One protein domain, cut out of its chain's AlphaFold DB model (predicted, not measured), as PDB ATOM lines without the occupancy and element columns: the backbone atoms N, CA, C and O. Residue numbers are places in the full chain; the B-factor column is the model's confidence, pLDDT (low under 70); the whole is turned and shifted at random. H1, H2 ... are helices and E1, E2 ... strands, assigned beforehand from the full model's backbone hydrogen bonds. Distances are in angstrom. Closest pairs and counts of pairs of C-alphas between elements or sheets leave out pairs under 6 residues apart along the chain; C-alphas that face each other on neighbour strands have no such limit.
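AT A GLANCE: This is residues 2 to 206 of the 207 residues of an uncharacterized protein of Alligator mississippiensis (UniProt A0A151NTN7). A bundle of three helices, H2, H3 and H4, makes one lobe, and H6 leads away from it as an arm on which H7 and H8 pack at different places. A hairpin of two short strands, E1 and E2, packs by E2 on the beginning of H2, and before it a long stretch with no named element, residues 9 to 38, leads back to H1, whose residues 5 to 8 stick out far from the rest. The printed part has 205 residues, with eight named helices and two named strands in the order H1 E1 E2 H2 H3 H4 H5 H6 H7 H8; the sheet, E1 - E2, is antiparallel and the class is mostly helix. The whole is loose, with a radius of gyration of the C-alphas of 21.0 A and spans of 63 by 48 by 29 A.

HOW THE PARTS SIT: Begin at the sheet, where E1, residues 39 to 41, and E2, residues 44 to 46, form an antiparallel hairpin with 148 degrees between their directions. Look there for N 44 and O 41, 2.8 A apart, and N 46 and O 39, 2.7 A apart, both within hydrogen-bond range. From E2 go to H2, residues 53 to 71: the closest C-alphas are those of Asp 45 and Val 55, 6.4 A apart. H2 begins an up and down bundle, each helix running against the one before, with H3, residues 77 to 92, and H4, residues 103 to 118. H2 and H3 are a helical hairpin and touch at a shallow tilt of 30 degrees, opposite ways, closest at the C-alphas of Val 63 and Leu 88, 6.4 A. H2 and H4 touch at a shallow tilt of 5 degrees, the same way, closest at the C-alphas of Glu 60 and Ile 109, 6.0 A. H3 and H4, also a helical hairpin, only just touch, with 3 pairs of C-alphas within 8 A; the closest are those of His 80 and Phe 117, 6.5 A. Residues 103 to 110 of H4 touch residues 144 to 145 of H6, residues 144 to 161, at a steep tilt of 41 degrees, with the C-alphas of Thr 106 and Leu 145 closest at 6.2 A. Residues 156 to 161 of H6 touch residues 167 to 172 of H7, residues 166 to 181, at a steep tilt of 50 degrees; the closest C-alphas, of Leu 160 and Ala 168, are 5.4 A apart. Residues 147 to 154 of H6 touch residues 197 to 201 of H8, residues 191 to 205, at a steep tilt of 63 degrees, closest at the C-alphas of Ala 150 and Leu 198, 6.0 A. H7 and H8 are apart. H5, residues 127 to 131, and H1, residues 2 to 8, touch no helix. Every O i to N i+4 pair is within hydrogen-bond range in H1, H2, H4, H5 and H6; in H3 it is 10 of 12, in H7 11 of 12 and in H8 10 of 11.

IN THESE COORDINATES: Find C-alpha 39 at (-36.621, -28.080, 10.835), where E1 begins; E1 and E2 each measure 6.4 A. Find C-alpha 53 at (-41.746, -40.940, 12.523); from there H2 runs 26.4 A to His 71. H3 measures 21.3 A, H4 22.2 A, H5 6.1 A, H6 25.4 A and H7 23.9 A. H8 runs 21.1 A to C-alpha 205 at (-46.236, -42.519, 38.493), and H1 measures 10.5 A.

THE WHOLE: The C-alphas farthest apart are those of Val 6 and Lys 124, 66.2 A. The printed part has no cut; the links H1 to E1 and H5 to H6 are long. Mean pLDDT of the printed part is 71.5, and residues 16 to 38 and 163 to 206 are among those under 70.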
ATOM      1  N   GLN A   2     -31.253  -6.323   9.383       57.19
ATOM      2  CA  GLN A   2     -30.294  -5.413  10.045       57.19
ATOM      3  C   GLN A   2     -30.868  -4.632  11.243       57.19
ATOM      4  O   GLN A   2     -30.153  -4.340  12.191       57.19
ATOM      5  N   VAL A   3     -32.175  -4.347  11.235       67.69
ATOM      6  CA  VAL A   3     -32.853  -3.589  12.304       67.69
ATOM      7  C   VAL A   3     -32.810  -4.310  13.661       67.69
ATOM      8  O   VAL A   3     -32.657  -3.660  14.687       67.69
ATOM      9  N   TYR A   4     -32.888  -5.646  13.691       65.31
ATOM     10  CA  TYR A   4     -32.875  -6.408  14.949       65.31
ATOM     11  C   TYR A   4     -31.504  -6.374  15.637       65.31
ATOM     12  O   TYR A   4     -31.422  -6.165  16.846       65.31
ATOM     13  N   GLU A   5     -30.425  -6.531  14.865       76.25
ATOM     14  CA  GLU A   5     -29.058  -6.521  15.405       76.25
ATOM     15  C   GLU A   5     -28.691  -5.151  15.989       76.25
ATOM     16  O   GLU A   5     -28.017  -5.082  17.013       76.25
ATOM     17  N   VAL A   6     -29.194  -4.070  15.382       78.12
ATOM     18  CA  VAL A   6     -28.978  -2.688  15.840       78.12
ATOM     19  C   VAL A   6     -29.697  -2.400  17.161       78.12
ATOM     20  O   VAL A   6     -29.167  -1.670  17.991       78.12
ATOM     21  N   VAL A   7     -30.881  -2.977  17.379       78.81
ATOM     22  CA  VAL A   7     -31.685  -2.717  18.586       78.81
ATOM     23  C   VAL A   7     -31.275  -3.614  19.757       78.81
ATOM     24  O   VAL A   7     -31.277  -3.168  20.900       78.81
ATOM     25  N   VAL A   8     -30.923  -4.876  19.494       81.81
ATOM     26  CA  VAL A   8     -30.658  -5.875  20.547       81.81
ATOM     27  C   VAL A   8     -29.160  -6.029  20.840       81.81
ATOM     28  O   VAL A   8     -28.789  -6.552  21.887       81.81
ATOM     29  N   GLY A   9     -28.279  -5.600  19.930       83.06
ATOM     30  CA  GLY A   9     -26.826  -5.755  20.070       83.06
ATOM     31  C   GLY A   9     -26.332  -7.206  19.978       83.06
ATOM     32  O   GLY A   9     -25.138  -7.464  20.125       83.06
ATOM     33  N   ALA A  10     -27.225  -8.166  19.720       81.00
ATOM     34  CA  ALA A  10     -26.893  -9.571  19.523       81.00
ATOM     35  C   ALA A  10     -26.719  -9.871  18.029       81.00
ATOM     36  O   ALA A  10     -27.624  -9.633  17.227       81.00
ATOM     37  N   LYS A  11     -25.559 -10.429  17.664       83.38
ATOM     38  CA  LYS A  11     -25.265 -10.838  16.288       83.38
ATOM     39  C   LYS A  11     -25.930 -12.170  15.978       83.38
ATOM     40  O   LYS A  11     -25.735 -13.160  16.686       83.38
ATOM     41  N   LEU A  12     -26.703 -12.200  14.906       77.38
ATOM     42  CA  LEU A  12     -27.460 -13.375  14.523       77.38
ATOM     43  C   LEU A  12     -26.551 -14.383  13.806       77.38
ATOM     44  O   LEU A  12     -25.831 -14.042  12.866       77.38
ATOM     45  N   ASN A  13     -26.592 -15.649  14.226       80.00
ATOM     46  CA  ASN A  13     -25.811 -16.697  13.577       80.00
ATOM     47  C   ASN A  13     -26.478 -17.139  12.264       80.00
ATOM     48  O   ASN A  13     -27.471 -17.867  12.264       80.00
ATOM     49  N   VAL A  14     -25.906 -16.703  11.143       75.56
ATOM     50  CA  VAL A  14     -26.432 -16.940   9.792       75.56
ATOM     51  C   VAL A  14     -26.408 -18.420   9.390       75.56
ATOM     52  O   VAL A  14     -27.246 -18.821   8.594       75.56
ATOM     53  N   SER A  15     -25.520 -19.250   9.953       72.06
ATOM     54  CA  SER A  15     -25.433 -20.678   9.595       72.06
ATOM     55  C   SER A  15     -26.439 -21.577  10.318       72.06
ATOM     56  O   SER A  15     -26.696 -22.685   9.861       72.06
ATOM     57  N   ASN A  16     -27.026 -21.109  11.425       67.25
ATOM     58  CA  ASN A  16     -28.000 -21.861  12.226       67.25
ATOM     59  C   ASN A  16     -29.449 -21.385  12.019       67.25
ATOM     60  O   ASN A  16     -30.336 -21.812  12.760       67.25
ATOM     61  N   ARG A  17     -29.696 -20.473  11.070       67.62
ATOM     62  CA  ARG A  17     -31.034 -19.925  10.826       67.62
ATOM     63  C   ARG A  17     -31.678 -20.584   9.611       67.62
ATOM     64  O   ARG A  17     -31.069 -20.652   8.549       67.62
ATOM     65  N   THR A  18     -32.943 -20.946   9.761       66.81
ATOM     66  CA  THR A  18     -33.810 -21.371   8.661       66.81
ATOM     67  C   THR A  18     -35.085 -20.547   8.755       66.81
ATOM     68  O   THR A  18     -35.659 -20.417   9.838       66.81
ATOM     69  N   CYS A  19     -35.497 -19.927   7.650       62.69
ATOM     70  CA  CYS A  19     -36.765 -19.210   7.585       62.69
ATOM     71  C   CYS A  19     -37.867 -20.213   7.258       62.69
ATOM     72  O   CYS A  19     -37.759 -20.932   6.270       62.69
ATOM     73  N   LEU A  20     -38.924 -20.239   8.067       61.50
ATOM     74  CA  LEU A  20     -40.118 -21.017   7.768       61.50
ATOM     75  C   LEU A  20     -41.189 -20.099   7.206       61.50
ATOM     76  O   LEU A  20     -41.619 -19.170   7.889       61.50
ATOM     77  N   ALA A  21     -41.610 -20.368   5.974       55.91
ATOM     78  CA  ALA A  21     -42.849 -19.813   5.459       55.91
ATOM     79  C   ALA A  21     -43.997 -20.518   6.190       55.91
ATOM     80  O   ALA A  21     -44.216 -21.714   6.008       55.91
ATOM     81  N   VAL A  22     -44.663 -19.790   7.083       50.03
ATOM     82  CA  VAL A  22     -45.975 -20.187   7.589       50.03
ATOM     83  C   VAL A  22     -46.952 -19.643   6.564       50.03
ATOM     84  O   VAL A  22     -47.085 -18.425   6.458       50.03
ATOM     85  N   ASP A  23     -47.517 -20.531   5.750       48.62
ATOM     86  CA  ASP A  23     -48.482 -20.135   4.725       48.62
ATOM     87  C   ASP A  23     -49.689 -19.447   5.382       48.62
ATOM     88  O   ASP A  23     -50.008 -19.715   6.549       48.62
ATOM     89  N   GLU A  24     -50.312 -18.505   4.672       41.97
ATOM     90  CA  GLU A  24     -51.422 -17.718   5.211       41.97
ATOM     91  C   GLU A  24     -52.548 -18.634   5.717       41.97
ATOM     92  O   GLU A  24     -52.948 -19.597   5.066       41.97
ATOM     93  N   LEU A  25     -53.083 -18.308   6.899       43.12
ATOM     94  CA  LEU A  25     -54.174 -18.998   7.606       43.12
ATOM     95  C   LEU A  25     -55.538 -18.852   6.881       43.12
ATOM     96  O   LEU A  25     -56.575 -18.743   7.530       43.12
ATOM     97  N   GLY A  26     -55.532 -18.750   5.550       35.97
ATOM     98  CA  GLY A  26     -56.679 -18.392   4.718       35.97
ATOM     99  C   GLY A  26     -57.580 -19.565   4.349       35.97
ATOM    100  O   GLY A  26     -58.791 -19.417   4.427       35.97
ATOM    101  N   ASP A  27     -57.026 -20.740   4.035       35.66
ATOM    102  CA  ASP A  27     -57.808 -21.841   3.452       35.66
ATOM    103  C   ASP A  27     -57.440 -23.192   4.082       35.66
ATOM    104  O   ASP A  27     -56.590 -23.943   3.602       35.66
ATOM    105  N   LEU A  28     -58.071 -23.501   5.217       44.16
ATOM    106  CA  LEU A  28     -57.799 -24.718   5.974       44.16
ATOM    107  C   LEU A  28     -58.738 -25.871   5.576       44.16
ATOM    108  O   LEU A  28     -59.679 -26.193   6.294       44.16
ATOM    109  N   GLU A  29     -58.438 -26.541   4.462       41.25
ATOM    110  CA  GLU A  29     -58.878 -27.935   4.237       41.25
ATOM    111  C   GLU A  29     -57.733 -28.952   4.393       41.25
ATOM    112  O   GLU A  29     -57.960 -30.160   4.435       41.25
ATOM    113  N   SER A  30     -56.492 -28.490   4.580       42.81
ATOM    114  CA  SER A  30     -55.385 -29.347   5.005       42.81
ATOM    115  C   SER A  30     -54.380 -28.565   5.858       42.81
ATOM    116  O   SER A  30     -54.147 -27.386   5.592       42.81
ATOM    117  N   PRO A  31     -53.802 -29.167   6.915       45.03
ATOM    118  CA  PRO A  31     -52.754 -28.512   7.687       45.03
ATOM    119  C   PRO A  31     -51.559 -28.235   6.765       45.03
ATOM    120  O   PRO A  31     -50.999 -29.164   6.186       45.03
ATOM    121  N   GLY A  32     -51.229 -26.947   6.620       44.84
ATOM    122  CA  GLY A  32     -50.299 -26.402   5.633       44.84
ATOM    123  C   GLY A  32     -49.011 -27.208   5.459       44.84
ATOM    124  O   GLY A  32     -48.337 -27.577   6.424       44.84
ATOM    125  N   SER A  33     -48.666 -27.468   4.202       43.03
ATOM    126  CA  SER A  33     -47.422 -28.122   3.818       43.03
ATOM    127  C   SER A  33     -46.241 -27.202   4.123       43.03
ATOM    128  O   SER A  33     -46.009 -26.215   3.425       43.03
ATOM    129  N   VAL A  34     -45.479 -27.528   5.165       47.75
ATOM    130  CA  VAL A  34     -44.198 -26.875   5.446       47.75
ATOM    131  C   VAL A  34     -43.235 -27.208   4.302       47.75
ATOM    132  O   VAL A  34     -42.969 -28.377   4.025       47.75
ATOM    133  N   SER A  35     -42.737 -26.176   3.617       46.00
ATOM    134  CA  SER A  35     -41.824 -26.314   2.477       46.00
ATOM    135  C   SER A  35     -40.580 -27.146   2.830       46.00
ATOM    136  O   SER A  35     -39.891 -26.838   3.797       46.00
ATOM    137  N   HIS A  36     -40.367 -28.196   2.026       51.62
ATOM    138  CA  HIS A  36     -39.261 -29.142   1.757       51.62
ATOM    139  C   HIS A  36     -37.987 -29.279   2.623       51.62
ATOM    140  O   HIS A  36     -37.195 -30.181   2.340       51.62
ATOM    141  N   GLU A  37     -37.759 -28.505   3.678       63.66
ATOM    142  CA  GLU A  37     -36.562 -28.611   4.512       63.66
ATOM    143  C   GLU A  37     -36.935 -28.980   5.953       63.66
ATOM    144  O   GLU A  37     -37.807 -28.381   6.578       63.66
ATOM    145  N   TRP A  38     -36.298 -30.030   6.475       62.72
ATOM    146  CA  TRP A  38     -36.485 -30.486   7.850       62.72
ATOM    147  C   TRP A  38     -36.080 -29.373   8.821       62.72
ATOM    148  O   TRP A  38     -35.030 -28.748   8.676       62.72
ATOM    149  N   VAL A  39     -36.885 -29.143   9.854       74.50
ATOM    150  CA  VAL A  39     -36.621 -28.080  10.835       74.50
ATOM    151  C   VAL A  39     -36.303 -28.704  12.171       74.50
ATOM    152  O   VAL A  39     -37.046 -29.548  12.657       74.50
ATOM    153  N   ARG A  40     -35.239 -28.246  12.830       76.06
ATOM    154  CA  ARG A  40     -34.940 -28.648  14.204       76.06
ATOM    155  C   ARG A  40     -35.307 -27.553  15.195       76.06
ATOM    156  O   ARG A  40     -34.614 -26.544  15.281       76.06
ATOM    157  N   ILE A  41     -36.314 -27.798  16.028       79.12
ATOM    158  CA  ILE A  41     -36.670 -26.923  17.156       79.12
ATOM    159  C   ILE A  41     -36.488 -27.717  18.445       79.12
ATOM    160  O   ILE A  41     -36.970 -28.838  18.561       79.12
ATOM    161  N   LEU A  42     -35.750 -27.172  19.419       79.12
ATOM    162  CA  LEU A  42     -35.515 -27.820  20.723       79.12
ATOM    163  C   LEU A  42     -35.007 -29.277  20.618       79.12
ATOM    164  O   LEU A  42     -35.325 -30.123  21.450       79.12
ATOM    165  N   ARG A  43     -34.175 -29.564  19.602       72.81
ATOM    166  CA  ARG A  43     -33.641 -30.908  19.277       72.81
ATOM    167  C   ARG A  43     -34.691 -31.929  18.819       72.81
ATOM    168  O   ARG A  43     -34.401 -33.127  18.805       72.81
ATOM    169  N   ILE A  44     -35.871 -31.464  18.433       76.50
ATOM    170  CA  ILE A  44     -36.907 -32.244  17.764       76.50
ATOM    171  C   ILE A  44     -36.871 -31.853  16.295       76.50
ATOM    172  O   ILE A  44     -36.943 -30.672  15.962       76.50
ATOM    173  N   ASP A  45     -36.678 -32.851  15.442       76.56
ATOM    174  CA  ASP A  45     -36.673 -32.662  13.999       76.56
ATOM    175  C   ASP A  45     -38.108 -32.824  13.484       76.56
ATOM    176  O   ASP A  45     -38.764 -33.828  13.760       76.56
ATOM    177  N   PHE A  46     -38.594 -31.815  12.775       76.69
ATOM    178  CA  PHE A  46     -39.888 -31.781  12.120       76.69
ATOM    179  C   PHE A  46     -39.665 -32.115  10.652       76.69
ATOM    180  O   PHE A  46     -39.047 -31.344   9.915       76.69
ATOM    181  N   ASP A  47     -40.127 -33.297  10.260       72.62
ATOM    182  CA  ASP A  47     -40.147 -33.708   8.861       72.62
ATOM    183  C   ASP A  47     -41.200 -32.885   8.101       72.62
ATOM    184  O   ASP A  47     -42.200 -32.500   8.711       72.62
ATOM    185  N   PRO A  48     -41.043 -32.660   6.786       67.31
ATOM    186  CA  PRO A  48     -42.032 -31.932   5.982       67.31
ATOM    187  C   PRO A  48     -43.425 -32.590   6.004       67.31
ATOM    188  O   PRO A  48     -44.436 -31.911   5.889       67.31
ATOM    189  N   GLU A  49     -43.495 -33.905   6.237       68.00
ATOM    190  CA  GLU A  49     -44.757 -34.638   6.428       68.00
ATOM    191  C   GLU A  49     -45.360 -34.484   7.837       68.00
ATOM    192  O   GLU A  49     -46.417 -35.048   8.115       68.00
ATOM    193  N   LEU A  50     -44.648 -33.836   8.772       68.62
ATOM    194  CA  LEU A  50     -44.982 -33.724  10.201       68.62
ATOM    195  C   LEU A  50     -45.372 -35.068  10.846       68.62
ATOM    196  O   LEU A  50     -46.077 -35.128  11.852       68.62
ATOM    197  N   SER A  51     -44.883 -36.177  10.287       67.81
ATOM    198  CA  SER A  51     -45.358 -37.519  10.630       67.81
ATOM    199  C   SER A  51     -44.863 -38.011  11.995       67.81
ATOM    200  O   SER A  51     -45.311 -39.055  12.478       67.81
ATOM    201  N   GLY A  52     -43.900 -37.307  12.606       72.19
ATOM    202  CA  GLY A  52     -43.272 -37.663  13.884       72.19
ATOM    203  C   GLY A  52     -42.484 -38.978  13.852       72.19
ATOM    204  O   GLY A  52     -41.974 -39.429  14.884       72.19
ATOM    205  N   ARG A  53     -42.375 -39.624  12.681       76.00
ATOM    206  CA  ARG A  53     -41.746 -40.940  12.523       76.00
ATOM    207  C   ARG A  53     -40.266 -40.879  12.846       76.00
ATOM    208  O   ARG A  53     -39.802 -41.680  13.657       76.00
ATOM    209  N   THR A  54     -39.547 -39.903  12.294       79.25
ATOM    210  CA  THR A  54     -38.102 -39.783  12.521       79.25
ATOM    211  C   THR A  54     -37.781 -39.497  13.986       79.25
ATOM    212  O   THR A  54     -36.812 -40.032  14.522       79.25
ATOM    213  N   VAL A  55     -38.621 -38.721  14.677       82.56
ATOM    214  CA  VAL A  55     -38.493 -38.448  16.116       82.56
ATOM    215  C   VAL A  55     -38.688 -39.727  16.925       82.56
ATOM    216  O   VAL A  55     -37.887 -40.027  17.818       82.56
ATOM    217  N   GLY A  56     -39.711 -40.519  16.592       82.88
ATOM    218  CA  GLY A  56     -39.945 -41.828  17.196       82.88
ATOM    219  C   GLY A  56     -38.771 -42.788  16.986       82.88
ATOM    220  O   GLY A  56     -38.299 -43.403  17.941       82.88
ATOM    221  N   GLU A  57     -38.237 -42.864  15.770       86.94
ATOM    222  CA  GLU A  57     -37.106 -43.734  15.419       86.94
ATOM    223  C   GLU A  57     -35.792 -43.295  16.082       86.94
ATOM    224  O   GLU A  57     -35.058 -44.125  16.620       86.94
ATOM    225  N   LYS A  58     -35.514 -41.989  16.144       87.38
ATOM    226  CA  LYS A  58     -34.369 -41.437  16.890       87.38
ATOM    227  C   LYS A  58     -34.477 -41.741  18.380       87.38
ATOM    228  O   LYS A  58     -33.474 -42.053  19.023       87.38
ATOM    229  N   THR A  59     -35.686 -41.665  18.937       87.56
ATOM    230  CA  THR A  59     -35.950 -42.035  20.332       87.56
ATOM    231  C   THR A  59     -35.696 -43.526  20.546       87.56
ATOM    232  O   THR A  59     -34.966 -43.896  21.465       87.56
ATOM    233  N   GLU A  60     -36.216 -44.385  19.667       89.31
ATOM    234  CA  GLU A  60     -35.972 -45.831  19.687       89.31
ATOM    235  C   GLU A  60     -34.470 -46.154  19.650       89.31
ATOM    236  O   GLU A  60     -33.987 -46.954  20.455       89.31
ATOM    237  N   ALA A  61     -33.713 -45.509  18.759       91.31
ATOM    238  CA  ALA A  61     -32.270 -45.699  18.639       91.31
ATOM    239  C   ALA A  61     -31.526 -45.297  19.924       91.31
ATOM    240  O   ALA A  61     -30.698 -46.064  20.417       91.31
ATOM    241  N   LYS A  62     -31.869 -44.145  20.521       91.00
ATOM    242  CA  LYS A  62     -31.305 -43.703  21.811       91.00
ATOM    243  C   LYS A  62     -31.606 -44.695  22.929       91.00
ATOM    244  O   LYS A  62     -30.719 -45.014  23.717       91.00
ATOM    245  N   VAL A  63     -32.835 -45.206  22.988       91.19
ATOM    246  CA  VAL A  63     -33.231 -46.223  23.967       91.19
ATOM    247  C   VAL A  63     -32.395 -47.487  23.800       91.19
ATOM    248  O   VAL A  63     -31.816 -47.959  24.774       91.19
ATOM    249  N   LYS A  64     -32.274 -48.014  22.576       91.38
ATOM    250  CA  LYS A  64     -31.460 -49.208  22.300       91.38
ATOM    251  C   LYS A  64     -29.997 -48.999  22.666       91.38
ATOM    252  O   LYS A  64     -29.410 -49.869  23.297       91.38
ATOM    253  N   GLN A  65     -29.429 -47.844  22.326       92.69
ATOM    254  CA  GLN A  65     -28.054 -47.498  22.680       92.69
ATOM    255  C   GLN A  65     -27.860 -47.488  24.200       92.69
ATOM    256  O   GLN A  65     -26.924 -48.100  24.710       92.69
ATOM    257  N   LYS A  66     -28.758 -46.828  24.940       91.25
ATOM    258  CA  LYS A  66     -28.691 -46.758  26.402       91.25
ATOM    259  C   LYS A  66     -28.865 -48.134  27.039       91.25
ATOM    260  O   LYS A  66     -28.062 -48.495  27.888       91.25
ATOM    261  N   LEU A  67     -29.860 -48.914  26.619       89.88
ATOM    262  CA  LEU A  67     -30.059 -50.275  27.121       89.88
ATOM    263  C   LEU A  67     -28.867 -51.183  26.795       89.88
ATOM    264  O   LEU A  67     -28.473 -51.969  27.645       89.88
ATOM    265  N   GLY A  68     -28.256 -51.039  25.616       88.00
ATOM    266  CA  GLY A  68     -27.051 -51.775  25.231       88.00
ATOM    267  C   GLY A  68     -25.849 -51.472  26.128       88.00
ATOM    268  O   GLY A  68     -25.160 -52.398  26.542       88.00
ATOM    269  N   LEU A  69     -25.643 -50.202  26.498       88.25
ATOM    270  CA  LEU A  69     -24.608 -49.814  27.467       88.25
ATOM    271  C   LEU A  69     -24.834 -50.487  28.827       88.25
ATOM    272  O   LEU A  69     -23.905 -51.029  29.418       88.25
ATOM    273  N   TRP A  70     -26.080 -50.500  29.303       86.56
ATOM    274  CA  TRP A  70     -26.418 -51.112  30.589       86.56
ATOM    275  C   TRP A  70     -26.436 -52.642  30.555       86.56
ATOM    276  O   TRP A  70     -26.211 -53.267  31.584       86.56
ATOM    277  N   HIS A  71     -26.663 -53.251  29.390       81.25
ATOM    278  CA  HIS A  71     -26.691 -54.704  29.218       81.25
ATOM    279  C   HIS A  71     -25.335 -55.360  29.516       81.25
ATOM    280  O   HIS A  71     -25.287 -56.526  29.894       81.25
ATOM    281  N   MET A  72     -24.222 -54.630  29.370       75.75
ATOM    282  CA  MET A  72     -22.894 -55.158  29.710       75.75
ATOM    283  C   MET A  72     -22.707 -55.373  31.219       75.75
ATOM    284  O   MET A  72     -21.816 -56.112  31.629       75.75
ATOM    285  N   HIS A  73     -23.552 -54.764  32.054       80.62
ATOM    286  CA  HIS A  73     -23.518 -54.957  33.495       80.62
ATOM    287  C   HIS A  73     -24.392 -56.154  33.890       80.62
ATOM    288  O   HIS A  73     -25.577 -56.215  33.565       80.62
ATOM    289  N   SER A  74     -23.832 -57.103  34.645       75.06
ATOM    290  CA  SER A  74     -24.582 -58.235  35.201       75.06
ATOM    291  C   SER A  74     -25.512 -57.759  36.321       75.06
ATOM    292  O   SER A  74     -25.138 -57.704  37.494       75.06
ATOM    293  N   LEU A  75     -26.725 -57.361  35.956       83.00
ATOM    294  CA  LEU A  75     -27.688 -56.761  36.873       83.00
ATOM    295  C   LEU A  75     -28.687 -57.795  37.391       83.00
ATOM    296  O   LEU A  75     -29.067 -58.746  36.710       83.00
ATOM    297  N   SER A  76     -29.184 -57.579  38.608       86.94
ATOM    298  CA  SER A  76     -30.333 -58.340  39.099       86.94
ATOM    299  C   SER A  76     -31.602 -57.958  38.324       86.94
ATOM    300  O   SER A  76     -31.687 -56.887  37.722       86.94
ATOM    301  N   MET A  77     -32.642 -58.795  38.371       84.00
ATOM    302  CA  MET A  77     -33.951 -58.465  37.779       84.00
ATOM    303  C   MET A  77     -34.503 -57.125  38.304       84.00
ATOM    304  O   MET A  77     -35.081 -56.349  37.551       84.00
ATOM    305  N   GLY A  78     -34.293 -56.822  39.591       85.38
ATOM    306  CA  GLY A  78     -34.672 -55.530  40.174       85.38
ATOM    307  C   GLY A  78     -33.851 -54.361  39.618       85.38
ATOM    308  O   GLY A  78     -34.414 -53.305  39.339       85.38
ATOM    309  N   GLY A  79     -32.551 -54.571  39.385       87.69
ATOM    310  CA  GLY A  79     -31.668 -53.585  38.758       87.69
ATOM    311  C   GLY A  79     -32.093 -53.237  37.331       87.69
ATOM    312  O   GLY A  79     -32.189 -52.060  36.999       87.69
ATOM    313  N   HIS A  80     -32.458 -54.238  36.523       88.31
ATOM    314  CA  HIS A  80     -32.988 -54.010  35.173       88.31
ATOM    315  C   HIS A  80     -34.262 -53.143  35.196       88.31
ATOM    316  O   HIS A  80     -34.367 -52.187  34.429       88.31
ATOM    317  N   ILE A  81     -35.201 -53.406  36.116       88.56
ATOM    318  CA  ILE A  81     -36.423 -52.589  36.269       88.56
ATOM    319  C   ILE A  81     -36.078 -51.153  36.669       88.56
ATOM    320  O   ILE A  81     -36.656 -50.208  36.133       88.56
ATOM    321  N   MET A  82     -35.139 -50.973  37.596       88.88
ATOM    322  CA  MET A  82     -34.729 -49.645  38.049       88.88
ATOM    323  C   MET A  82     -34.064 -48.842  36.929       88.88
ATOM    324  O   MET A  82     -34.394 -47.675  36.737       88.88
ATOM    325  N   ILE A  83     -33.202 -49.474  36.134       90.62
ATOM    326  CA  ILE A  83     -32.579 -48.841  34.966       90.62
ATOM    327  C   ILE A  83     -33.629 -48.458  33.940       90.62
ATOM    328  O   ILE A  83     -33.578 -47.350  33.417       90.62
ATOM    329  N   VAL A  84     -34.615 -49.315  33.683       88.94
ATOM    330  CA  VAL A  84     -35.718 -48.938  32.799       88.94
ATOM    331  C   VAL A  84     -36.451 -47.718  33.360       88.94
ATOM    332  O   VAL A  84     -36.597 -46.727  32.656       88.94
ATOM    333  N   LYS A  85     -36.830 -47.706  34.638       88.94
ATOM    334  CA  LYS A  85     -37.491 -46.533  35.230       88.94
ATOM    335  C   LYS A  85     -36.669 -45.250  35.087       88.94
ATOM    336  O   LYS A  85     -37.217 -44.229  34.701       88.94
ATOM    337  N   VAL A  86     -35.371 -45.291  35.369       89.00
ATOM    338  CA  VAL A  86     -34.531 -44.083  35.383       89.00
ATOM    339  C   VAL A  86     -34.124 -43.657  33.970       89.00
ATOM    340  O   VAL A  86     -34.236 -42.488  33.606       89.00
ATOM    341  N   VAL A  87     -33.653 -44.593  33.152       89.06
ATOM    342  CA  VAL A  87     -33.017 -44.311  31.857       89.06
ATOM    343  C   VAL A  87     -34.028 -44.303  30.723       89.06
ATOM    344  O   VAL A  87     -33.966 -43.441  29.853       89.06
ATOM    345  N   LEU A  88     -34.970 -45.247  30.710       88.44
ATOM    346  CA  LEU A  88     -35.958 -45.287  29.642       88.44
ATOM    347  C   LEU A  88     -36.957 -44.142  29.793       88.44
ATOM    348  O   LEU A  88     -37.166 -43.406  28.833       88.44
ATOM    349  N   LEU A  89     -37.566 -43.983  30.976       86.38
ATOM    350  CA  LEU A  89     -38.602 -42.962  31.149       86.38
ATOM    351  C   LEU A  89     -38.033 -41.567  30.880       86.38
ATOM    352  O   LEU A  89     -38.668 -40.802  30.167       86.38
ATOM    353  N   SER A  90     -36.812 -41.265  31.334       87.44
ATOM    354  CA  SER A  90     -36.179 -39.962  31.073       87.44
ATOM    355  C   SER A  90     -35.993 -39.655  29.584       87.44
ATOM    356  O   SER A  90     -36.207 -38.517  29.168       87.44
ATOM    357  N   VAL A  91     -35.655 -40.651  28.760       87.12
ATOM    358  CA  VAL A  91     -35.558 -40.485  27.300       87.12
ATOM    359  C   VAL A  91     -36.942 -40.341  26.663       87.12
ATOM    360  O   VAL A  91     -37.114 -39.555  25.735       87.12
ATOM    361  N   LEU A  92     -37.929 -41.074  27.177       85.38
ATOM    362  CA  LEU A  92     -39.287 -41.121  26.641       85.38
ATOM    363  C   LEU A  92     -40.169 -39.934  27.026       85.38
ATOM    364  O   LEU A  92     -41.195 -39.746  26.389       85.38
ATOM    365  N   LEU A  93     -39.804 -39.133  28.028       81.94
ATOM    366  CA  LEU A  93     -40.616 -37.995  28.479       81.94
ATOM    367  C   LEU A  93     -40.811 -36.913  27.409       81.94
ATOM    368  O   LEU A  93     -41.840 -36.243  27.410       81.94
ATOM    369  N   TYR A  94     -39.844 -36.739  26.507       76.56
ATOM    370  CA  TYR A  94     -39.854 -35.642  25.536       76.56
ATOM    371  C   TYR A  94     -40.658 -35.957  24.270       76.56
ATOM    372  O   TYR A  94     -41.245 -35.062  23.672       76.56
ATOM    373  N   THR A  95     -40.717 -37.226  23.862       75.44
ATOM    374  CA  THR A  95     -41.425 -37.663  22.650       75.44
ATOM    375  C   THR A  95     -42.938 -37.367  22.669       75.44
ATOM    376  O   THR A  95     -43.417 -36.772  21.704       75.44
ATOM    377  N   PRO A  96     -43.698 -37.699  23.736       76.31
ATOM    378  CA  PRO A  96     -45.134 -37.441  23.813       76.31
ATOM    379  C   PRO A  96     -45.458 -35.969  24.103       76.31
ATOM    380  O   PRO A  96     -46.614 -35.640  24.328       76.31
ATOM    381  N   LEU A  97     -44.470 -35.072  24.154       75.94
ATOM    382  CA  LEU A  97     -44.752 -33.644  24.277       75.94
ATOM    383  C   LEU A  97     -45.194 -33.038  22.937       75.94
ATOM    384  O   LEU A  97     -45.922 -32.055  22.916       75.94
ATOM    385  N   VAL A  98     -44.735 -33.618  21.823       72.25
ATOM    386  CA  VAL A  98     -44.901 -33.036  20.482       72.25
ATOM    387  C   VAL A  98     -45.677 -33.951  19.545       72.25
ATOM    388  O   VAL A  98     -46.478 -33.465  18.756       72.25
ATOM    389  N   PHE A  99     -45.481 -35.270  19.639       78.44
ATOM    390  CA  PHE A  99     -46.124 -36.223  18.737       78.44
ATOM    391  C   PHE A  99     -46.904 -37.297  19.499       78.44
ATOM    392  O   PHE A  99     -46.452 -37.751  20.557       78.44
ATOM    393  N   PRO A 100     -48.041 -37.764  18.951       78.62
ATOM    394  CA  PRO A 100     -48.766 -38.881  19.528       78.62
ATOM    395  C   PRO A 100     -47.900 -40.151  19.493       78.62
ATOM    396  O   PRO A 100     -47.231 -40.436  18.490       78.62
ATOM    397  N   PRO A 101     -47.891 -40.953  20.569       80.19
ATOM    398  CA  PRO A 101     -47.052 -42.138  20.635       80.19
ATOM    399  C   PRO A 101     -47.496 -43.206  19.624       80.19
ATOM    400  O   PRO A 101     -48.599 -43.753  19.677       80.19
ATOM    401  N   SER A 102     -46.591 -43.558  18.708       81.50
ATOM    402  CA  SER A 102     -46.828 -44.605  17.712       81.50
ATOM    403  C   SER A 102     -46.715 -46.006  18.321       81.50
ATOM    404  O   SER A 102     -45.715 -46.359  18.961       81.50
ATOM    405  N   LYS A 103     -47.708 -46.862  18.043       81.81
ATOM    406  CA  LYS A 103     -47.707 -48.277  18.464       81.81
ATOM    407  C   LYS A 103     -46.491 -49.040  17.926       81.81
ATOM    408  O   LYS A 103     -45.923 -49.863  18.637       81.81
ATOM    409  N   ARG A 104     -46.059 -48.744  16.691       84.25
ATOM    410  CA  ARG A 104     -44.921 -49.426  16.043       84.25
ATOM    411  C   ARG A 104     -43.613 -49.180  16.795       84.25
ATOM    412  O   ARG A 104     -42.902 -50.129  17.108       84.25
ATOM    413  N   VAL A 105     -43.334 -47.916  17.113       85.94
ATOM    414  CA  VAL A 105     -42.131 -47.502  17.853       85.94
ATOM    415  C   VAL A 105     -42.155 -48.086  19.264       85.94
ATOM    416  O   VAL A 105     -41.184 -48.695  19.707       85.94
ATOM    417  N   THR A 106     -43.303 -48.002  19.939       86.19
ATOM    418  CA  THR A 106     -43.462 -48.533  21.299       86.19
ATOM    419  C   THR A 106     -43.242 -50.045  21.357       86.19
ATOM    420  O   THR A 106     -42.529 -50.531  22.231       86.19
ATOM    421  N   HIS A 107     -43.765 -50.795  20.384       87.88
ATOM    422  CA  HIS A 107     -43.551 -52.239  20.300       87.88
ATOM    423  C   HIS A 107     -42.074 -52.600  20.069       87.88
ATOM    424  O   HIS A 107     -41.550 -53.533  20.678       87.88
ATOM    425  N   ARG A 108     -41.359 -51.848  19.222       89.81
ATOM    426  CA  ARG A 108     -39.915 -52.050  19.014       89.81
ATOM    427  C   ARG A 108     -39.104 -51.742  20.275       89.81
ATOM    428  O   ARG A 108     -38.164 -52.473  20.585       89.81
ATOM    429  N   ILE A 109     -39.495 -50.712  21.023       90.06
ATOM    430  CA  ILE A 109     -38.920 -50.370  22.328       90.06
ATOM    431  C   ILE A 109     -39.177 -51.494  23.345       90.06
ATOM    432  O   ILE A 109     -38.237 -51.952  23.993       90.06
ATOM    433  N   GLN A 110     -40.405 -52.011  23.432       88.81
ATOM    434  CA  GLN A 110     -40.745 -53.148  24.296       88.81
ATOM    435  C   GLN A 110     -39.931 -54.399  23.932       88.81
ATOM    436  O   GLN A 110     -39.418 -55.085  24.816       88.81
ATOM    437  N   ARG A 111     -39.723 -54.664  22.636       88.62
ATOM    438  CA  ARG A 111     -38.844 -55.748  22.174       88.62
ATOM    439  C   ARG A 111     -37.395 -55.546  22.621       88.62
ATOM    440  O   ARG A 111     -36.770 -56.503  23.068       88.62
ATOM    441  N   ALA A 112     -36.865 -54.325  22.536       89.19
ATOM    442  CA  ALA A 112     -35.522 -54.012  23.030       89.19
ATOM    443  C   ALA A 112     -35.402 -54.246  24.543       89.19
ATOM    444  O   ALA A 112     -34.391 -54.764  25.010       89.19
ATOM    445  N   MET A 113     -36.456 -53.948  25.304       87.81
ATOM    446  CA  MET A 113     -36.513 -54.298  26.720       87.81
ATOM    447  C   MET A 113     -36.570 -55.793  26.966       87.81
ATOM    448  O   MET A 113     -35.866 -56.270  27.843       87.81
ATOM    449  N   CYS A 114     -37.341 -56.546  26.186       86.12
ATOM    450  CA  CYS A 114     -37.346 -58.000  26.299       86.12
ATOM    451  C   CYS A 114     -35.927 -58.575  26.132       86.12
ATOM    452  O   CYS A 114     -35.458 -59.368  26.948       86.12
ATOM    453  N   ILE A 115     -35.187 -58.078  25.139       87.94
ATOM    454  CA  ILE A 115     -33.785 -58.453  24.938       87.94
ATOM    455  C   ILE A 115     -32.927 -58.047  26.144       87.94
ATOM    456  O   ILE A 115     -32.135 -58.857  26.610       87.94
ATOM    457  N   PHE A 116     -33.120 -56.844  26.689       87.19
ATOM    458  CA  PHE A 116     -32.396 -56.367  27.870       87.19
ATOM    459  C   PHE A 116     -32.654 -57.215  29.129       87.19
ATOM    460  O   PHE A 116     -31.728 -57.479  29.882       87.19
ATOM    461  N   PHE A 117     -33.890 -57.666  29.354       86.12
ATOM    462  CA  PHE A 117     -34.269 -58.435  30.545       86.12
ATOM    463  C   PHE A 117     -33.888 -59.914  30.477       86.12
ATOM    464  O   PHE A 117     -33.496 -60.500  31.489       86.12
ATOM    465  N   TRP A 118     -34.065 -60.542  29.312       84.31
ATOM    466  CA  TRP A 118     -33.940 -61.993  29.164       84.31
ATOM    467  C   TRP A 118     -32.781 -62.428  28.261       84.31
ATOM    468  O   TRP A 118     -32.528 -63.626  28.157       84.31
ATOM    469  N   GLY A 119     -32.040 -61.502  27.646       77.12
ATOM    470  CA  GLY A 119     -30.818 -61.805  26.891       77.12
ATOM    471  C   GLY A 119     -31.064 -62.739  25.706       77.12
ATOM    472  O   GLY A 119     -30.453 -63.801  25.626       77.12
ATOM    473  N   PHE A 120     -32.015 -62.385  24.833       71.31
ATOM    474  CA  PHE A 120     -32.532 -63.215  23.725       71.31
ATOM    475  C   PHE A 120     -33.156 -64.564  24.129       71.31
ATOM    476  O   PHE A 120     -33.615 -65.307  23.261       71.31
ATOM    477  N   ARG A 121     -33.224 -64.894  25.424       69.25
ATOM    478  CA  ARG A 121     -33.925 -66.085  25.915       69.25
ATOM    479  C   ARG A 121     -35.428 -65.824  26.008       69.25
ATOM    480  O   ARG A 121     -35.875 -64.680  26.025       69.25
ATOM    481  N   TRP A 122     -36.196 -66.906  26.093       69.19
ATOM    482  CA  TRP A 122     -37.648 -66.867  26.264       69.19
ATOM    483  C   TRP A 122     -38.068 -66.017  27.473       69.19
ATOM    484  O   TRP A 122     -37.427 -66.061  28.530       69.19
ATOM    485  N   GLU A 123     -39.157 -65.260  27.308       76.62
ATOM    486  CA  GLU A 123     -39.746 -64.416  28.349       76.62
ATOM    487  C   GLU A 123     -40.149 -65.287  29.545       76.62
ATOM    488  O   GLU A 123     -41.096 -66.067  29.485       76.62
ATOM    489  N   LYS A 124     -39.399 -65.176  30.648       77.62
ATOM    490  CA  LYS A 124     -39.632 -66.007  31.842       77.62
ATOM    491  C   LYS A 124     -40.859 -65.575  32.645       77.62
ATOM    492  O   LYS A 124     -41.344 -66.344  33.465       77.62
ATOM    493  N   VAL A 125     -41.308 -64.330  32.483       82.19
ATOM    494  CA  VAL A 125     -42.404 -63.741  33.262       82.19
ATOM    495  C   VAL A 125     -43.235 -62.865  32.344       82.19
ATOM    496  O   VAL A 125     -42.691 -61.932  31.770       82.19
ATOM    497  N   ALA A 126     -44.542 -63.124  32.281       84.38
ATOM    498  CA  ALA A 126     -45.460 -62.338  31.468       84.38
ATOM    499  C   ALA A 126     -45.451 -60.845  31.851       84.38
ATOM    500  O   ALA A 126     -45.594 -60.498  33.030       84.38
ATOM    501  N   TRP A 127     -45.407 -59.960  30.851       82.81
ATOM    502  CA  TRP A 127     -45.529 -58.501  31.010       82.81
ATOM    503  C   TRP A 127     -46.676 -58.060  31.926       82.81
ATOM    504  O   TRP A 127     -46.475 -57.234  32.813       82.81
ATOM    505  N   LYS A 128     -47.863 -58.664  31.783       84.00
ATOM    506  CA  LYS A 128     -49.036 -58.359  32.626       84.00
ATOM    507  C   LYS A 128     -48.763 -58.564  34.119       84.00
ATOM    508  O   LYS A 128     -49.339 -57.868  34.949       84.00
ATOM    509  N   THR A 129     -47.895 -59.511  34.465       85.88
ATOM    510  CA  THR A 129     -47.477 -59.772  35.846       85.88
ATOM    511  C   THR A 129     -46.365 -58.818  36.275       85.88
ATOM    512  O   THR A 129     -46.357 -58.369  37.418       85.88
ATOM    513  N   LEU A 130     -45.456 -58.449  35.369       84.38
ATOM    514  CA  LEU A 130     -44.397 -57.469  35.642       84.38
ATOM    515  C   LEU A 130     -44.947 -56.071  35.940       84.38
ATOM    516  O   LEU A 130     -44.426 -55.407  36.839       84.38
ATOM    517  N   TYR A 131     -45.986 -55.643  35.218       85.69
ATOM    518  CA  TYR A 131     -46.582 -54.314  35.365       85.69
ATOM    519  C   TYR A 131     -47.322 -54.114  36.686       85.69
ATOM    520  O   TYR A 131     -47.377 -52.999  37.199       85.69
ATOM    521  N   LYS A 132     -47.868 -55.190  37.264       86.38
ATOM    522  CA  LYS A 132     -48.544 -55.125  38.563       86.38
ATOM    523  C   LYS A 132     -47.598 -54.586  39.629       86.38
ATOM    524  O   LYS A 132     -46.408 -54.904  39.635       86.38
ATOM    525  N   ASP A 133     -48.138 -53.806  40.555       84.12
ATOM    526  CA  ASP A 133     -47.364 -53.318  41.689       84.12
ATOM    527  C   ASP A 133     -46.878 -54.486  42.567       84.12
ATOM    528  O   ASP A 133     -47.465 -55.575  42.586       84.12
ATOM    529  N   ARG A 134     -45.809 -54.253  43.328       82.25
ATOM    530  CA  ARG A 134     -45.221 -55.232  44.247       82.25
ATOM    531  C   ARG A 134     -46.238 -55.734  45.271       82.25
ATOM    532  O   ARG A 134     -46.208 -56.906  45.626       82.25
ATOM    533  N   ARG A 135     -47.170 -54.872  45.695       83.50
ATOM    534  CA  ARG A 135     -48.271 -55.225  46.610       83.50
ATOM    535  C   ARG A 135     -49.270 -56.207  45.992       83.50
ATOM    536  O   ARG A 135     -49.844 -57.016  46.705       83.50
ATOM    537  N   ALA A 136     -49.438 -56.168  44.672       84.75
ATOM    538  CA  ALA A 136     -50.328 -57.044  43.912       84.75
ATOM    539  C   ALA A 136     -49.605 -58.285  43.341       84.75
ATOM    540  O   ALA A 136     -50.089 -58.904  42.391       84.75
ATOM    541  N   GLY A 137     -48.424 -58.622  43.879       81.38
ATOM    542  CA  GLY A 137     -47.619 -59.768  43.448       81.38
ATOM    543  C   GLY A 137     -46.817 -59.550  42.159       81.38
ATOM    544  O   GLY A 137     -46.270 -60.510  41.618       81.38
ATOM    545  N   GLY A 138     -46.740 -58.316  41.649       85.81
ATOM    546  CA  GLY A 138     -45.921 -57.966  40.487       85.81
ATOM    547  C   GLY A 138     -44.563 -57.364  40.850       85.81
ATOM    548  O   GLY A 138     -44.070 -57.510  41.971       85.81
ATOM    549  N   ARG A 139     -43.923 -56.685  39.890       82.94
ATOM    550  CA  ARG A 139     -42.624 -56.013  40.105       82.94
ATOM    551  C   ARG A 139     -42.648 -54.497  39.890       82.94
ATOM    552  O   ARG A 139     -41.608 -53.853  40.021       82.94
ATOM    553  N   GLY A 140     -43.813 -53.926  39.598       84.25
ATOM    554  CA  GLY A 140     -44.015 -52.492  39.406       84.25
ATOM    555  C   GLY A 140     -43.254 -51.942  38.202       84.25
ATOM    556  O   GLY A 140     -42.711 -50.840  38.279       84.25
ATOM    557  N   MET A 141     -43.131 -52.728  37.133       86.38
ATOM    558  CA  MET A 141     -42.534 -52.290  35.872       86.38
ATOM    559  C   MET A 141     -43.468 -51.280  35.181       86.38
ATOM    560  O   MET A 141     -44.664 -51.549  35.102       86.38
ATOM    561  N   PRO A 142     -42.971 -50.143  34.664       83.25
ATOM    562  CA  PRO A 142     -43.815 -49.227  33.913       83.25
ATOM    563  C   PRO A 142     -44.316 -49.861  32.611       83.25
ATOM    564  O   PRO A 142     -43.514 -50.350  31.813       83.25
ATOM    565  N   ASP A 143     -45.626 -49.796  32.366       87.06
ATOM    566  CA  ASP A 143     -46.171 -49.985  31.019       87.06
ATOM    567  C   ASP A 143     -45.890 -48.716  30.214       87.06
ATOM    568  O   ASP A 143     -46.421 -47.640  30.488       87.06
ATOM    569  N   ILE A 144     -45.005 -48.843  29.232       85.81
ATOM    570  CA  ILE A 144     -44.472 -47.717  28.465       85.81
ATOM    571  C   ILE A 144     -45.514 -47.123  27.540       85.81
ATOM    572  O   ILE A 144     -45.558 -45.905  27.380       85.81
ATOM    573  N   LEU A 145     -46.337 -47.971  26.923       85.00
ATOM    574  CA  LEU A 145     -47.384 -47.499  26.032       85.00
ATOM    575  C   LEU A 145     -48.379 -46.679  26.842       85.00
ATOM    576  O   LEU A 145     -48.686 -45.548  26.472       85.00
ATOM    577  N   LEU A 146     -48.813 -47.229  27.976       86.12
ATOM    578  CA  LEU A 146     -49.728 -46.551  28.880       86.12
ATOM    579  C   LEU A 146     -49.128 -45.247  29.417       86.12
ATOM    580  O   LEU A 146     -49.791 -44.216  29.396       86.12
ATOM    581  N   PHE A 147     -47.861 -45.267  29.837       86.94
ATOM    582  CA  PHE A 147     -47.155 -44.090  30.339       86.94
ATOM    583  C   PHE A 147     -47.069 -42.970  29.294       86.94
ATOM    584  O   PHE A 147     -47.366 -41.815  29.601       86.94
ATOM    585  N   LEU A 148     -46.685 -43.299  28.057       87.00
ATOM    586  CA  LEU A 148     -46.569 -42.330  26.965       87.00
ATOM    587  C   LEU A 148     -47.922 -41.711  26.609       87.00
ATOM    588  O   LEU A 148     -48.014 -40.492  26.474       87.00
ATOM    589  N   TRP A 149     -48.968 -42.533  26.494       85.38
ATOM    590  CA  TRP A 149     -50.324 -42.049  26.232       85.38
ATOM    591  C   TRP A 149     -50.847 -41.185  27.375       85.38
ATOM    592  O   TRP A 149     -51.337 -40.092  27.122       85.38
ATOM    593  N   ALA A 150     -50.672 -41.606  28.628       87.00
ATOM    594  CA  ALA A 150     -51.087 -40.817  29.783       87.00
ATOM    595  C   ALA A 150     -50.393 -39.448  29.827       87.00
ATOM    596  O   ALA A 150     -51.039 -38.438  30.103       87.00
ATOM    597  N   LYS A 151     -49.093 -39.389  29.509       85.56
ATOM    598  CA  LYS A 151     -48.342 -38.129  29.410       85.56
ATOM    599  C   LYS A 151     -48.862 -37.235  28.284       85.56
ATOM    600  O   LYS A 151     -49.115 -36.059  28.534       85.56
ATOM    601  N   TYR A 152     -49.056 -37.797  27.092       84.56
ATOM    602  CA  TYR A 152     -49.594 -37.084  25.931       84.56
ATOM    603  C   TYR A 152     -50.990 -36.510  26.226       84.56
ATOM    604  O   TYR A 152     -51.235 -35.318  26.065       84.56
ATOM    605  N   THR A 153     -51.894 -37.334  26.759       81.69
ATOM    606  CA  THR A 153     -53.256 -36.921  27.112       81.69
ATOM    607  C   THR A 153     -53.267 -35.900  28.247       81.69
ATOM    608  O   THR A 153     -53.995 -34.921  28.161       81.69
ATOM    609  N   SER A 154     -52.439 -36.067  29.286       84.88
ATOM    610  CA  SER A 154     -52.335 -35.090  30.379       84.88
ATOM    611  C   SER A 154     -51.906 -33.711  29.874       84.88
ATOM    612  O   SER A 154     -52.448 -32.706  30.329       84.88
ATOM    613  N   LEU A 155     -50.973 -33.653  28.917       82.50
ATOM    614  CA  LEU A 155     -50.563 -32.400  28.283       82.50
ATOM    615  C   LEU A 155     -51.727 -31.746  27.537       82.50
ATOM    616  O   LEU A 155     -51.999 -30.570  27.755       82.50
ATOM    617  N   ILE A 156     -52.436 -32.515  26.706       78.69
ATOM    618  CA  ILE A 156     -53.607 -32.018  25.976       78.69
ATOM    619  C   ILE A 156     -54.658 -31.498  26.955       78.69
ATOM    620  O   ILE A 156     -55.124 -30.375  26.806       78.69
ATOM    621  N   CYS A 157     -54.987 -32.260  27.998       78.31
ATOM    622  CA  CYS A 157     -55.943 -31.831  29.014       78.31
ATOM    623  C   CYS A 157     -55.504 -30.533  29.704       78.31
ATOM    624  O   CYS A 157     -56.331 -29.647  29.882       78.31
ATOM    625  N   LYS A 158     -54.220 -30.381  30.054       82.00
ATOM    626  CA  LYS A 158     -53.699 -29.136  30.645       82.00
ATOM    627  C   LYS A 158     -53.865 -27.946  29.700       82.00
ATOM    628  O   LYS A 158     -54.319 -26.899  30.139       82.00
ATOM    629  N   LEU A 159     -53.553 -28.123  28.418       76.88
ATOM    630  CA  LEU A 159     -53.689 -27.074  27.403       76.88
ATOM    631  C   LEU A 159     -55.151 -26.714  27.109       76.88
ATOM    632  O   LEU A 159     -55.448 -25.560  26.830       76.88
ATOM    633  N   LEU A 160     -56.069 -27.682  27.180       72.50
ATOM    634  CA  LEU A 160     -57.503 -27.455  26.981       72.50
ATOM    635  C   LEU A 160     -58.173 -26.762  28.175       72.50
ATOM    636  O   LEU A 160     -59.144 -26.032  27.987       72.50
ATOM    637  N   MET A 161     -57.692 -27.028  29.392       73.56
ATOM    638  CA  MET A 161     -58.236 -26.458  30.630       73.56
ATOM    639  C   MET A 161     -57.688 -25.059  30.935       73.56
ATOM    640  O   MET A 161     -58.262 -24.352  31.762       73.56
ATOM    641  N   ASP A 162     -56.599 -24.652  30.282       74.94
ATOM    642  CA  ASP A 162     -56.013 -23.322  30.434       74.94
ATOM    643  C   ASP A 162     -56.800 -22.280  29.620       74.94
ATOM    644  O   ASP A 162     -56.557 -22.068  28.431       74.94
ATOM    645  N   ALA A 163     -57.789 -21.659  30.267       58.06
ATOM    646  CA  ALA A 163     -58.744 -20.743  29.643       58.06
ATOM    647  C   ALA A 163     -58.130 -19.419  29.145       58.06
ATOM    648  O   ALA A 163     -58.745 -18.755  28.310       58.06
ATOM    649  N   GLU A 164     -56.943 -19.031  29.623       61.53
ATOM    650  CA  GLU A 164     -56.313 -17.744  29.277       61.53
ATOM    651  C   GLU A 164     -55.297 -17.836  28.130       61.53
ATOM    652  O   GLU A 164     -54.916 -16.817  27.544       61.53
ATOM    653  N   SER A 165     -54.854 -19.039  27.755       61.41
ATOM    654  CA  SER A 165     -53.845 -19.175  26.708       61.41
ATOM    655  C   SER A 165     -54.466 -19.051  25.310       61.41
ATOM    656  O   SER A 165     -55.364 -19.796  24.924       61.41
ATOM    657  N   LYS A 166     -53.927 -18.151  24.476       64.38
ATOM    658  CA  LYS A 166     -54.259 -18.087  23.032       64.38
ATOM    659  C   LYS A 166     -54.027 -19.437  22.334       64.38
ATOM    660  O   LYS A 166     -54.684 -19.769  21.351       64.38
ATOM    661  N   THR A 167     -53.119 -20.233  22.889       63.62
ATOM    662  CA  THR A 167     -52.792 -21.595  22.474       63.62
ATOM    663  C   THR A 167     -53.944 -22.579  22.696       63.62
ATOM    664  O   THR A 167     -54.086 -23.503  21.901       63.62
ATOM    665  N   ALA A 168     -54.800 -22.385  23.706       63.97
ATOM    666  CA  ALA A 168     -55.931 -23.273  23.983       63.97
ATOM    667  C   ALA A 168     -56.954 -23.301  22.841       63.97
ATOM    668  O   ALA A 168     -57.524 -24.352  22.557       63.97
ATOM    669  N   CYS A 169     -57.156 -22.178  22.142       64.06
ATOM    670  CA  CYS A 169     -58.040 -22.113  20.976       64.06
ATOM    671  C   CYS A 169     -57.492 -22.948  19.805       64.06
ATOM    672  O   CYS A 169     -58.215 -23.769  19.245       64.06
ATOM    673  N   LEU A 170     -56.192 -22.823  19.508       66.81
ATOM    674  CA  LEU A 170     -55.521 -23.643  18.493       66.81
ATOM    675  C   LEU A 170     -55.533 -25.128  18.872       66.81
ATOM    676  O   LEU A 170     -55.851 -25.979  18.049       66.81
ATOM    677  N   VAL A 171     -55.227 -25.451  20.130       67.88
ATOM    678  CA  VAL A 171     -55.223 -26.838  20.608       67.88
ATOM    679  C   VAL A 171     -56.624 -27.439  20.562       67.88
ATOM    680  O   VAL A 171     -56.739 -28.585  20.156       67.88
ATOM    681  N   ARG A 172     -57.684 -26.694  20.906       66.38
ATOM    682  CA  ARG A 172     -59.080 -27.137  20.734       66.38
ATOM    683  C   ARG A 172     -59.393 -27.450  19.279       66.38
ATOM    684  O   ARG A 172     -59.854 -28.548  18.996       66.38
ATOM    685  N   TYR A 173     -59.056 -26.536  18.377       65.00
ATOM    686  CA  TYR A 173     -59.279 -26.698  16.944       65.00
ATOM    687  C   TYR A 173     -58.588 -27.955  16.384       65.00
ATOM    688  O   TYR A 173     -59.218 -28.811  15.762       65.00
ATOM    689  N   PHE A 174     -57.293 -28.128  16.670       64.06
ATOM    690  CA  PHE A 174     -56.544 -29.304  16.220       64.06
ATOM    691  C   PHE A 174     -56.948 -30.581  16.958       64.06
ATOM    692  O   PHE A 174     -56.956 -31.649  16.351       64.06
ATOM    693  N   ALA A 175     -57.288 -30.508  18.246       63.38
ATOM    694  CA  ALA A 175     -57.769 -31.656  19.000       63.38
ATOM    695  C   ALA A 175     -59.112 -32.137  18.457       63.38
ATOM    696  O   ALA A 175     -59.272 -33.335  18.306       63.38
ATOM    697  N   GLU A 176     -60.043 -31.256  18.102       56.12
ATOM    698  CA  GLU A 176     -61.313 -31.639  17.476       56.12
ATOM    699  C   GLU A 176     -61.098 -32.293  16.107       56.12
ATOM    700  O   GLU A 176     -61.713 -33.314  15.811       56.12
ATOM    701  N   HIS A 177     -60.159 -31.786  15.305       53.12
ATOM    702  CA  HIS A 177     -59.848 -32.363  13.996       53.12
ATOM    703  C   HIS A 177     -59.118 -33.718  14.099       53.12
ATOM    704  O   HIS A 177     -59.482 -34.694  13.440       53.12
ATOM    705  N   ILE A 178     -58.118 -33.823  14.982       52.09
ATOM    706  CA  ILE A 178     -57.378 -35.066  15.236       52.09
ATOM    707  C   ILE A 178     -58.297 -36.082  15.931       52.09
ATOM    708  O   ILE A 178     -58.401 -37.217  15.489       52.09
ATOM    709  N   LEU A 179     -59.016 -35.711  16.985       51.88
ATOM    710  CA  LEU A 179     -59.917 -36.621  17.704       51.88
ATOM    711  C   LEU A 179     -61.199 -36.942  16.915       51.88
ATOM    712  O   LEU A 179     -61.811 -37.973  17.171       51.88
ATOM    713  N   GLY A 180     -61.594 -36.119  15.941       44.62
ATOM    714  CA  GLY A 180     -62.690 -36.415  15.014       44.62
ATOM    715  C   GLY A 180     -62.336 -37.518  14.013       44.62
ATOM    716  O   GLY A 180     -63.155 -38.393  13.740       44.62
ATOM    717  N   HIS A 181     -61.089 -37.548  13.526       40.44
ATOM    718  CA  HIS A 181     -60.588 -38.628  12.667       40.44
ATOM    719  C   HIS A 181     -60.367 -39.941  13.440       40.44
ATOM    720  O   HIS A 181     -60.497 -41.044  12.904       40.44
ATOM    721  N   TRP A 182     -60.027 -39.844  14.723       45.78
ATOM    722  CA  TRP A 182     -59.851 -40.984  15.614       45.78
ATOM    723  C   TRP A 182     -61.058 -41.068  16.540       45.78
ATOM    724  O   TRP A 182     -60.959 -40.543  17.638       45.78
ATOM    725  N   ALA A 183     -62.156 -41.711  16.110       38.94
ATOM    726  CA  ALA A 183     -63.435 -41.915  16.822       38.94
ATOM    727  C   ALA A 183     -63.313 -42.397  18.295       38.94
ATOM    728  O   ALA A 183     -63.664 -43.518  18.653       38.94
ATOM    729  N   VAL A 184     -62.772 -41.541  19.152       43.84
ATOM    730  CA  VAL A 184     -62.413 -41.749  20.561       43.84
ATOM    731  C   VAL A 184     -63.043 -40.639  21.411       43.84
ATOM    732  O   VAL A 184     -63.138 -40.772  22.626       43.84
ATOM    733  N   PHE A 185     -63.551 -39.579  20.776       35.09
ATOM    734  CA  PHE A 185     -64.275 -38.484  21.415       35.09
ATOM    735  C   PHE A 185     -65.624 -38.239  20.725       35.09
ATOM    736  O   PHE A 185     -65.903 -37.157  20.221       35.09
ATOM    737  N   THR A 186     -66.508 -39.237  20.718       30.16
ATOM    738  CA  THR A 186     -67.941 -38.916  20.722       30.16
ATOM    739  C   THR A 186     -68.334 -38.602  22.171       30.16
ATOM    740  O   THR A 186     -68.036 -39.392  23.073       30.16
ATOM    741  N   PRO A 187     -68.958 -37.443  22.453       35.47
ATOM    742  CA  PRO A 187     -69.296 -37.018  23.805       35.47
ATOM    743  C   PRO A 187     -70.580 -37.716  24.257       35.47
ATOM    744  O   PRO A 187     -71.593 -37.086  24.537       35.47
ATOM    745  N   THR A 188     -70.556 -39.042  24.312       34.59
ATOM    746  CA  THR A 188     -71.618 -39.842  24.911       34.59
ATOM    747  C   THR A 188     -70.970 -40.896  25.811       34.59
ATOM    748  O   THR A 188     -70.571 -41.977  25.399       34.59
ATOM    749  N   ASN A 189     -70.841 -40.533  27.089       33.25
ATOM    750  CA  ASN A 189     -70.640 -41.421  28.244       33.25
ATOM    751  C   ASN A 189     -69.279 -42.118  28.484       33.25
ATOM    752  O   ASN A 189     -69.176 -42.859  29.458       33.25
ATOM    753  N   HIS A 190     -68.201 -41.830  27.741       39.38
ATOM    754  CA  HIS A 190     -66.871 -42.433  28.004       39.38
ATOM    755  C   HIS A 190     -65.834 -41.549  28.734       39.38
ATOM    756  O   HIS A 190     -64.707 -41.993  28.969       39.38
ATOM    757  N   GLY A 191     -66.207 -40.347  29.192       38.41
ATOM    758  CA  GLY A 191     -65.315 -39.444  29.948       38.41
ATOM    759  C   GLY A 191     -64.746 -40.032  31.252       38.41
ATOM    760  O   GLY A 191     -63.700 -39.587  31.725       38.41
ATOM    761  N   LEU A 192     -65.380 -41.076  31.799       38.09
ATOM    762  CA  LEU A 192     -64.942 -41.744  33.026       38.09
ATOM    763  C   LEU A 192     -63.640 -42.544  32.839       38.09
ATOM    764  O   LEU A 192     -62.771 -42.514  33.705       38.09
ATOM    765  N   TRP A 193     -63.455 -43.196  31.682       35.72
ATOM    766  CA  TRP A 193     -62.337 -44.123  31.473       35.72
ATOM    767  C   TRP A 193     -60.995 -43.403  31.313       35.72
ATOM    768  O   TRP A 193     -59.973 -43.850  31.834       35.72
ATOM    769  N   ILE A 194     -60.988 -42.248  30.640       42.28
ATOM    770  CA  ILE A 194     -59.787 -41.414  30.487       42.28
ATOM    771  C   ILE A 194     -59.379 -40.836  31.845       42.28
ATOM    772  O   ILE A 194     -58.199 -40.870  32.190       42.28
ATOM    773  N   TYR A 195     -60.346 -40.372  32.641       43.47
ATOM    774  CA  TYR A 195     -60.080 -39.838  33.973       43.47
ATOM    775  C   TYR A 195     -59.602 -40.928  34.940       43.47
ATOM    776  O   TYR A 195     -58.655 -40.702  35.685       43.47
ATOM    777  N   GLU A 196     -60.170 -42.135  34.898       41.94
ATOM    778  CA  GLU A 196     -59.704 -43.274  35.702       41.94
ATOM    779  C   GLU A 196     -58.324 -43.769  35.278       41.94
ATOM    780  O   GLU A 196     -57.498 -44.058  36.142       41.94
ATOM    781  N   THR A 197     -58.029 -43.793  33.978       44.41
ATOM    782  CA  THR A 197     -56.705 -44.170  33.461       44.41
ATOM    783  C   THR A 197     -55.655 -43.117  33.819       44.41
ATOM    784  O   THR A 197     -54.556 -43.463  34.253       44.41
ATOM    785  N   LEU A 198     -55.998 -41.826  33.726       45.91
ATOM    786  CA  LEU A 198     -55.158 -40.721  34.196       45.91
ATOM    787  C   LEU A 198     -54.966 -40.771  35.713       45.91
ATOM    788  O   LEU A 198     -53.845 -40.617  36.177       45.91
ATOM    789  N   ASN A 199     -56.010 -41.060  36.489       46.28
ATOM    790  CA  ASN A 199     -55.937 -41.147  37.946       46.28
ATOM    791  C   ASN A 199     -55.128 -42.378  38.401       46.28
ATOM    792  O   ASN A 199     -54.330 -42.289  39.331       46.28
ATOM    793  N   GLN A 200     -55.246 -43.515  37.707       47.16
ATOM    794  CA  GLN A 200     -54.376 -44.678  37.905       47.16
ATOM    795  C   GLN A 200     -52.920 -44.363  37.540       47.16
ATOM    796  O   GLN A 200     -52.018 -44.754  38.276       47.16
ATOM    797  N   CYS A 201     -52.675 -43.608  36.466       47.41
ATOM    798  CA  CYS A 201     -51.330 -43.179  36.085       47.41
ATOM    799  C   CYS A 201     -50.738 -42.150  37.060       47.41
ATOM    800  O   CYS A 201     -49.574 -42.281  37.424       47.41
ATOM    801  N   CYS A 202     -51.514 -41.177  37.544       49.28
ATOM    802  CA  CYS A 202     -51.071 -40.222  38.561       49.28
ATOM    803  C   CYS A 202     -50.734 -40.935  39.877       49.28
ATOM    804  O   CYS A 202     -49.703 -40.643  40.479       49.28
ATOM    805  N   ARG A 203     -51.527 -41.937  40.286       48.25
ATOM    806  CA  ARG A 203     -51.227 -42.764  41.469       48.25
ATOM    807  C   ARG A 203     -50.019 -43.684  41.274       48.25
ATOM    808  O   ARG A 203     -49.259 -43.876  42.215       48.25
ATOM    809  N   ALA A 204     -49.828 -44.245  40.079       47.16
ATOM    810  CA  ALA A 204     -48.727 -45.168  39.786       47.16
ATOM    811  C   ALA A 204     -47.387 -44.462  39.507       47.16
ATOM    812  O   ALA A 204     -46.330 -45.037  39.769       47.16
ATOM    813  N   TYR A 205     -47.420 -43.233  38.980       45.62
ATOM    814  CA  TYR A 205     -46.236 -42.519  38.493       45.62
ATOM    815  C   TYR A 205     -45.982 -41.155  39.153       45.62
ATOM    816  O   TYR A 205     -44.997 -40.525  38.784       45.62
ATOM    817  N   SER A 206     -46.796 -40.727  40.134       45.47
ATOM    818  CA  SER A 206     -46.651 -39.433  40.843       45.47
ATOM    819  C   SER A 206     -46.480 -38.265  39.865       45.47
ATOM    820  O   SER A 206     -45.442 -37.608  39.817       45.47
TER     821      SER A 206